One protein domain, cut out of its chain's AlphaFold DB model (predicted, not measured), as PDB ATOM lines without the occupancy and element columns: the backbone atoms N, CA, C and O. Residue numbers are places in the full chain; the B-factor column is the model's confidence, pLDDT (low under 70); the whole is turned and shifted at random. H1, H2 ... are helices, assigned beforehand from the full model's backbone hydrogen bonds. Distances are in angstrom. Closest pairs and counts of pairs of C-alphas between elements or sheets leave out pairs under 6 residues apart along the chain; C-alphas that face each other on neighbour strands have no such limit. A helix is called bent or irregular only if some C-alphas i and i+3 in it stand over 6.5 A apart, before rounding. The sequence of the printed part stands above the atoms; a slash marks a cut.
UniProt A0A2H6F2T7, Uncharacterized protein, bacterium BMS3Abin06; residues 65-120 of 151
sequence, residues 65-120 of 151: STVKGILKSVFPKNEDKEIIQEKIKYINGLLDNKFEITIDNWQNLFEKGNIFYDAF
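This is residues 65 to 120 of the 151 residues of an uncharacterized protein of bacterium BMS3Abin06 (UniProt A0A2H6F2T7). Two helices, H1 and H2, make a wide, open V in one loose layer, joined at its narrow end by a loop, residues 75 to 80; the short helix H3 and the long loop before it, residues 95 to 106, fold back to form a second layer over one side of that V. The last stretch, residues 112 to 120, runs from H3 back past the beginning of H1. The printed part has 56 residues, with three named helices in the order H1, H2, H3 and no named strand; its class is all helix, with 29 residues in the helices. The whole is compact, with a radius of gyration of the C-alphas of 11.4 A, and rounded, with spans of 31 by 23 by 22 A, though no two of the helices clearly touch.

From the first printed residue, H1, residues 65 to 74, is followed by a short link of 6 residues to H2, residues 81 to 94. H1 and H2 are apart, but only just: their closest C-alphas are 8.3 A from each other. A long link of 12 residues then leads to H3, residues 107 to 111. H2 and H3 are apart. H1 and H3 are close but not clearly touching, with 2 pairs of C-alphas within 8 A; the closest are those of Lys 72 and Phe 110, 7.2 A apart. The centres of H1 and H3 are 11.3 A apart. In H1, H2 and H3 every O i to N i+4 pair of the backbone is within hydrogen-bond range.

H1 begins at C-alpha 65, at (-20.672, 11.770, 43.174), and runs 14.4 A to C-alpha 74. H2, residues 81 to 94, is the longest helix by residues, with 14; it measures 20.3 A from C-alpha 81, at (-1.365, -7.099, 49.023), to C-alpha 94. H3, five residues, is 6.2 A long and ends at C-alpha 111, at (-13.695, 5.217, 34.584). No helix is bent or irregular.

The two C-alphas farthest apart are those of Asp 80 and Phe 120, 33.2 A, while the first and last printed C-alphas, of Ser 65 and Phe 120, are 13.6 A apart. The printed part has no cut. The link from H2 to H3 is long; the C-alphas of its residues 95 to 106 lie 6 to 13 A from the mean of the C-alphas. The mean pLDDT of the printed part is 83.0, and the model's confidence is low, under 70, at residue 78 and residues 97 to 98.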
ATOM      1  N   SER A  65     -22.049  11.282  43.333       89.38
ATOM      2  CA  SER A  65     -20.672  11.770  43.174       89.38
ATOM      3  C   SER A  65     -19.834  11.572  44.442       89.38
ATOM      4  O   SER A  65     -18.685  11.134  44.355       89.38
ATOM      5  N   THR A  66     -20.420  11.822  45.615       90.38
ATOM      6  CA  THR A  66     -19.809  11.566  46.926       90.38
ATOM      7  C   THR A  66     -19.610  10.072  47.141       90.38
ATOM      8  O   THR A  66     -18.507   9.654  47.492       90.38
ATOM      9  N   VAL A  67     -20.627   9.251  46.845       90.12
ATOM     10  CA  VAL A  67     -20.528   7.781  46.907       90.12
ATOM     11  C   VAL A  67     -19.376   7.288  46.029       90.12
ATOM     12  O   VAL A  67     -18.510   6.553  46.500       90.12
ATOM     13  N   LYS A  68     -19.303   7.758  44.778       89.69
ATOM     14  CA  LYS A  68     -18.221   7.429  43.844       89.69
ATOM     15  C   LYS A  68     -16.852   7.837  44.387       89.69
ATOM     16  O   LYS A  68     -15.908   7.055  44.309       89.69
ATOM     17  N   GLY A  69     -16.733   9.056  44.908       89.56
ATOM     18  CA  GLY A  69     -15.478   9.607  45.419       89.56
ATOM     19  C   GLY A  69     -14.950   8.853  46.637       89.56
ATOM     20  O   GLY A  69     -13.773   8.497  46.663       89.56
ATOM     21  N   ILE A  70     -15.824   8.563  47.607       88.94
ATOM     22  CA  ILE A  70     -15.482   7.790  48.808       88.94
ATOM     23  C   ILE A  70     -15.138   6.358  48.429       88.94
ATOM     24  O   ILE A  70     -14.111   5.838  48.849       88.94
ATOM     25  N   LEU A  71     -15.949   5.721  47.586       87.75
ATOM     26  CA  LEU A  71     -15.655   4.361  47.170       87.75
ATOM     27  C   LEU A  71     -14.279   4.319  46.482       87.75
ATOM     28  O   LEU A  71     -13.414   3.551  46.896       87.75
ATOM     29  N   LYS A  72     -14.011   5.238  45.541       87.50
ATOM     30  CA  LYS A  72     -12.704   5.386  44.875       87.50
ATOM     31  C   LYS A  72     -11.552   5.676  45.847       87.50
ATOM     32  O   LYS A  72     -10.415   5.318  45.542       87.50
ATOM     33  N   SER A  73     -11.795   6.341  46.977       87.38
ATOM     34  CA  SER A  73     -10.752   6.628  47.968       87.38
ATOM     35  C   SER A  73     -10.394   5.408  48.819       87.38
ATOM     36  O   SER A  73      -9.230   5.279  49.192       87.38
ATOM     37  N   VAL A  74     -11.365   4.522  49.069       83.06
ATOM     38  CA  VAL A  74     -11.199   3.260  49.808       83.06
ATOM     39  C   VAL A  74     -10.545   2.177  48.948       83.06
ATOM     40  O   VAL A  74      -9.835   1.319  49.484       83.06
ATOM     41  N   PHE A  75     -10.762   2.219  47.628       80.94
ATOM     42  CA  PHE A  75     -10.131   1.284  46.701       80.94
ATOM     43  C   PHE A  75      -8.591   1.322  46.806       80.94
ATOM     44  O   PHE A  75      -8.013   2.373  47.091       80.94
ATOM     45  N   PRO A  76      -7.926   0.174  46.588       72.31
ATOM     46  CA  PRO A  76      -6.501  -0.029  46.827       72.31
ATOM     47  C   PRO A  76      -5.593   1.072  46.268       72.31
ATOM     48  O   PRO A  76      -5.622   1.367  45.072       72.31
ATOM     49  N   LYS A  77      -4.717   1.618  47.116       72.12
ATOM     50  CA  LYS A  77      -3.615   2.508  46.719       72.12
ATOM     51  C   LYS A  77      -2.354   2.082  47.450       72.12
ATOM     52  O   LYS A  77      -2.355   2.180  48.661       72.12
ATOM     53  N   ASN A  78      -1.302   1.659  46.744       68.88
ATOM     54  CA  ASN A  78       0.037   1.371  47.298       68.88
ATOM     55  C   ASN A  78       0.046   0.768  48.728       68.88
ATOM     56  O   ASN A  78       0.844   1.176  49.567       68.88
ATOM     57  N   GLU A  79      -0.867  -0.165  49.001       77.88
ATOM     58  CA  GLU A  79      -1.057  -0.843  50.288       77.88
ATOM     59  C   GLU A  79      -0.530  -2.281  50.191       77.88
ATOM     60  O   GLU A  79      -0.267  -2.793  49.095       77.88
ATOM     61  N   ASP A  80      -0.405  -2.955  51.335       84.00
ATOM     62  CA  ASP A  80      -0.039  -4.367  51.380       84.00
ATOM     63  C   ASP A  80      -1.050  -5.235  50.622       84.00
ATOM     64  O   ASP A  80      -2.267  -5.052  50.712       84.00
ATOM     65  N   LYS A  81      -0.544  -6.231  49.886       83.38
ATOM     66  CA  LYS A  81      -1.365  -7.099  49.023       83.38
ATOM     67  C   LYS A  81      -2.493  -7.811  49.777       83.38
ATOM     68  O   LYS A  81      -3.539  -8.053  49.184       83.38
ATOM     69  N   GLU A  82      -2.295  -8.127  51.055       86.19
ATOM     70  CA  GLU A  82      -3.303  -8.777  51.903       86.19
ATOM     71  C   GLU A  82      -4.513  -7.860  52.146       86.19
ATOM     72  O   GLU A  82      -5.648  -8.256  51.888       86.19
ATOM     73  N   ILE A  83      -4.275  -6.595  52.510       85.62
ATOM     74  CA  ILE A  83      -5.326  -5.586  52.737       85.62
ATOM     75  C   ILE A  83      -6.139  -5.363  51.457       85.62
ATOM     76  O   ILE A  83      -7.370  -5.288  51.467       85.62
ATOM     77  N   ILE A  84      -5.440  -5.291  50.325       85.00
ATOM     78  CA  ILE A  84      -6.043  -5.130  49.002       85.00
ATOM     79  C   ILE A  84      -7.004  -6.287  48.690       85.00
ATOM     80  O   ILE A  84      -8.118  -6.056  48.211       85.00
ATOM     81  N   GLN A  85      -6.592  -7.525  48.969       85.88
ATOM     82  CA  GLN A  85      -7.411  -8.714  48.735       85.88
ATOM     83  C   GLN A  85      -8.658  -8.735  49.623       85.88
ATOM     84  O   GLN A  85      -9.743  -9.045  49.127       85.88
ATOM     85  N   GLU A  86      -8.538  -8.367  50.898       87.94
ATOM     86  CA  GLU A  86      -9.685  -8.296  51.809       87.94
ATOM     87  C   GLU A  86     -10.710  -7.249  51.367       87.94
ATOM     88  O   GLU A  86     -11.905  -7.545  51.311       87.94
ATOM     89  N   LYS A  87     -10.253  -6.053  50.967       86.81
ATOM     90  CA  LYS A  87     -11.128  -4.992  50.442       86.81
ATOM     91  C   LYS A  87     -11.893  -5.450  49.200       86.81
ATOM     92  O   LYS A  87     -13.104  -5.256  49.117       86.81
ATOM     93  N   ILE A  88     -11.208  -6.083  48.248       85.38
ATOM     94  CA  ILE A  88     -11.841  -6.593  47.022       85.38
ATOM     95  C   ILE A  88     -12.836  -7.707  47.346       85.38
ATOM     96  O   ILE A  88     -13.953  -7.698  46.832       85.38
ATOM     97  N   LYS A  89     -12.469  -8.632  48.238       87.94
ATOM     98  CA  LYS A  89     -13.355  -9.710  48.688       87.94
ATOM     99  C   LYS A  89     -14.625  -9.159  49.337       87.94
ATOM    100  O   LYS A  89     -15.711  -9.652  49.045       87.94
ATOM    101  N   TYR A  90     -14.496  -8.136  50.179       87.12
ATOM    102  CA  TYR A  90     -15.631  -7.472  50.813       87.12
ATOM    103  C   TYR A  90     -16.568  -6.832  49.779       87.12
ATOM    104  O   TYR A  90     -17.770  -7.079  49.805       87.12
ATOM    105  N   ILE A  91     -16.023  -6.073  48.823       84.31
ATOM    106  CA  ILE A  91     -16.823  -5.398  47.790       84.31
ATOM    107  C   ILE A  91     -17.507  -6.406  46.857       84.31
ATOM    108  O   ILE A  91     -18.691  -6.253  46.568       84.31
ATOM    109  N   ASN A  92     -16.809  -7.460  46.428       85.06
ATOM    110  CA  ASN A  92     -17.413  -8.519  45.612       85.06
ATOM    111  C   ASN A  92     -18.549  -9.235  46.360       85.06
ATOM    112  O   ASN A  92     -19.566  -9.569  45.755       85.06
ATOM    113  N   GLY A  93     -18.409  -9.396  47.682       85.31
ATOM    114  CA  GLY A  93     -19.471  -9.906  48.549       85.31
ATOM    115  C   GLY A  93     -20.692  -8.985  48.630       85.31
ATOM    116  O   GLY A  93     -21.809  -9.480  48.684       85.31
ATOM    117  N   LEU A  94     -20.502  -7.661  48.593       83.69
ATOM    118  CA  LEU A  94     -21.608  -6.694  48.571       83.69
ATOM    119  C   LEU A  94     -22.350  -6.640  47.228       83.69
ATOM    120  O   LEU A  94     -23.508  -6.235  47.195       83.69
ATOM    121  N   LEU A  95     -21.683  -6.999  46.128       80.44
ATOM    122  CA  LEU A  95     -22.217  -6.924  44.761       80.44
ATOM    123  C   LEU A  95     -22.718  -8.280  44.229       80.44
ATOM    124  O   LEU A  95     -22.842  -8.454  43.013       80.44
ATOM    125  N   ASP A  96     -22.945  -9.256  45.113       74.62
ATOM    126  CA  ASP A  96     -23.390 -10.617  44.778       74.62
ATOM    127  C   ASP A  96     -22.568 -11.279  43.646       74.62
ATOM    128  O   ASP A  96     -23.086 -12.064  42.851       74.62
ATOM    129  N   ASN A  97     -21.269 -10.962  43.549       65.88
ATOM    130  CA  ASN A  97     -20.329 -11.451  42.527       65.88
ATOM    131  C   ASN A  97     -20.742 -11.231  41.053       65.88
ATOM    132  O   ASN A  97     -20.173 -11.861  40.162       65.88
ATOM    133  N   LYS A  98     -21.699 -10.346  40.750       68.88
ATOM    134  CA  LYS A  98     -22.073 -10.052  39.351       68.88
ATOM    135  C   LYS A  98     -21.062  -9.157  38.640       68.88
ATOM    136  O   LYS A  98     -20.891  -9.252  37.428       68.88
ATOM    137  N   PHE A  99     -20.399  -8.291  39.402       71.25
ATOM    138  CA  PHE A  99     -19.234  -7.533  38.962       71.25
ATOM    139  C   PHE A  99     -17.990  -8.221  39.515       71.25
ATOM    140  O   PHE A  99     -17.701  -8.120  40.703       71.25
ATOM    141  N   GLU A 100     -17.259  -8.938  38.666       71.31
ATOM    142  CA  GLU A 100     -16.012  -9.590  39.065       71.31
ATOM    143  C   GLU A 100     -14.886  -8.544  39.136       71.31
ATOM    144  O   GLU A 100     -14.176  -8.274  38.160       71.31
ATOM    145  N   ILE A 101     -14.769  -7.877  40.288       80.19
ATOM    146  CA  ILE A 101     -13.731  -6.871  40.523       80.19
ATOM    147  C   ILE A 101     -12.442  -7.579  40.951       80.19
ATOM    148  O   ILE A 101     -12.427  -8.385  41.884       80.19
ATOM    149  N   THR A 102     -11.345  -7.252  40.277       82.75
ATOM    150  CA  THR A 102      -9.987  -7.740  40.517       82.75
ATOM    151  C   THR A 102      -9.031  -6.574  40.775       82.75
ATOM    152  O   THR A 102      -9.337  -5.407  40.516       82.75
ATOM    153  N   ILE A 103      -7.835  -6.896  41.281       79.25
ATOM    154  CA  ILE A 103      -6.776  -5.919  41.595       79.25
ATOM    155  C   ILE A 103      -6.378  -5.099  40.361       79.25
ATOM    156  O   ILE A 103      -6.037  -3.925  40.482       79.25
ATOM    157  N   ASP A 104      -6.474  -5.689  39.174       81.00
ATOM    158  CA  ASP A 104      -6.051  -5.039  37.935       81.00
ATOM    159  C   ASP A 104      -7.189  -4.257  37.265       81.00
ATOM    160  O   ASP A 104      -6.942  -3.394  36.424       81.00
ATOM    161  N   ASN A 105      -8.449  -4.551  37.610       82.50
ATOM    162  CA  ASN A 105      -9.605  -4.042  36.879       82.50
ATOM    163  C   ASN A 105     -10.463  -3.037  37.664       82.50
ATOM    164  O   ASN A 105     -11.344  -2.428  37.060       82.50
ATOM    165  N   TRP A 106     -10.219  -2.822  38.964       83.00
ATOM    166  CA  TRP A 106     -11.093  -1.995  39.812       83.00
ATOM    167  C   TRP A 106     -11.276  -0.560  39.302       83.00
ATOM    168  O   TRP A 106     -12.343   0.027  39.469       83.00
ATOM    169  N   GLN A 107     -10.274   0.004  38.621       83.56
ATOM    170  CA  GLN A 107     -10.338   1.344  38.022       83.56
ATOM    171  C   GLN A 107     -11.465   1.454  36.990       83.56
ATOM    172  O   GLN A 107     -12.140   2.483  36.895       83.56
ATOM    173  N   ASN A 108     -11.746   0.354  36.286       84.19
ATOM    174  CA  ASN A 108     -12.811   0.281  35.295       84.19
ATOM    175  C   ASN A 108     -14.184   0.580  35.897       84.19
ATOM    176  O   ASN A 108     -15.026   1.155  35.208       84.19
ATOM    177  N   LEU A 109     -14.396   0.247  37.176       83.38
ATOM    178  CA  LEU A 109     -15.636   0.560  37.882       83.38
ATOM    179  C   LEU A 109     -15.905   2.073  37.878       83.38
ATOM    180  O   LEU A 109     -17.046   2.497  37.728       83.38
ATOM    181  N   PHE A 110     -14.864   2.898  37.969       84.31
ATOM    182  CA  PHE A 110     -14.994   4.351  38.077       84.31
ATOM    183  C   PHE A 110     -14.863   5.095  36.752       84.31
ATOM    184  O   PHE A 110     -15.391   6.206  36.630       84.31
ATOM    185  N   GLU A 111     -14.141   4.520  35.794       80.44
ATOM    186  CA  GLU A 111     -13.695   5.217  34.584       80.44
ATOM    187  C   GLU A 111     -14.471   4.801  33.329       80.44
ATOM    188  O   GLU A 111     -14.658   5.627  32.439       80.44
ATOM    189  N   LYS A 112     -15.027   3.581  33.268       73.75
ATOM    190  CA  LYS A 112     -15.745   3.074  32.078       73.75
ATOM    191  C   LYS A 112     -17.206   3.536  31.954       73.75
ATOM    192  O   LYS A 112     -18.019   2.847  31.352       73.75
ATOM    193  N   GLY A 113     -17.552   4.700  32.503       74.56
ATOM    194  CA  GLY A 113     -18.892   5.277  32.340       74.56
ATOM    195  C   GLY A 113     -19.994   4.636  33.191       74.56
ATOM    196  O   GLY A 113     -21.168   4.846  32.901       74.56
ATOM    197  N   ASN A 114     -19.649   3.895  34.251       85.69
ATOM    198  CA  ASN A 114     -20.651   3.438  35.216       85.69
ATOM    199  C   ASN A 114     -21.280   4.635  35.945       85.69
ATOM    200  O   ASN A 114     -20.584   5.566  36.372       85.69
ATOM    201  N   ILE A 115     -22.600   4.576  36.098       87.50
ATOM    202  CA  ILE A 115     -23.404   5.596  36.768       87.50
ATOM    203  C   ILE A 115     -23.543   5.203  38.238       87.50
ATOM    204  O   ILE A 115     -23.941   4.086  38.555       87.50
ATOM    205  N   PHE A 116     -23.211   6.135  39.128       89.69
ATOM    206  CA  PHE A 116     -23.389   5.980  40.568       89.69
ATOM    207  C   PHE A 116     -24.628   6.763  40.983       89.69
ATOM    208  O   PHE A 116     -24.700   7.967  40.739       89.69
ATOM    209  N   TYR A 117     -25.591   6.067  41.582       90.12
ATOM    210  CA  TYR A 117     -26.829   6.663  42.067       90.12
ATOM    211  C   TYR A 117     -26.646   7.275  43.453       90.12
ATOM    212  O   TYR A 117     -25.744   6.897  44.206       90.12
ATOM    213  N   ASP A 118     -27.529   8.213  43.775       89.81
ATOM    214  CA  ASP A 118     -27.637   8.776  45.112       89.81
ATOM    215  C   ASP A 118     -28.064   7.695  46.113       89.81
ATOM    216  O   ASP A 118     -28.848   6.796  45.787       89.81
ATOM    217  N   ALA A 119     -27.545   7.774  47.338       90.00
ATOM    218  CA  ALA A 119     -27.918   6.850  48.400       90.00
ATOM    219  C   ALA A 119     -29.025   7.450  49.271       90.00
ATOM    220  O   ALA A 119     -28.913   8.577  49.764       90.00
ATOM    221  N   PHE A 120     -30.069   6.651  49.478       88.69
ATOM    222  CA  PHE A 120     -31.251   6.992  50.263       88.69
ATOM    223  C   PHE A 120     -31.343   6.104  51.501       88.69
ATOM    224  O   PHE A 120     -30.825   4.985  51.531       88.69
TER     225      PHE A 120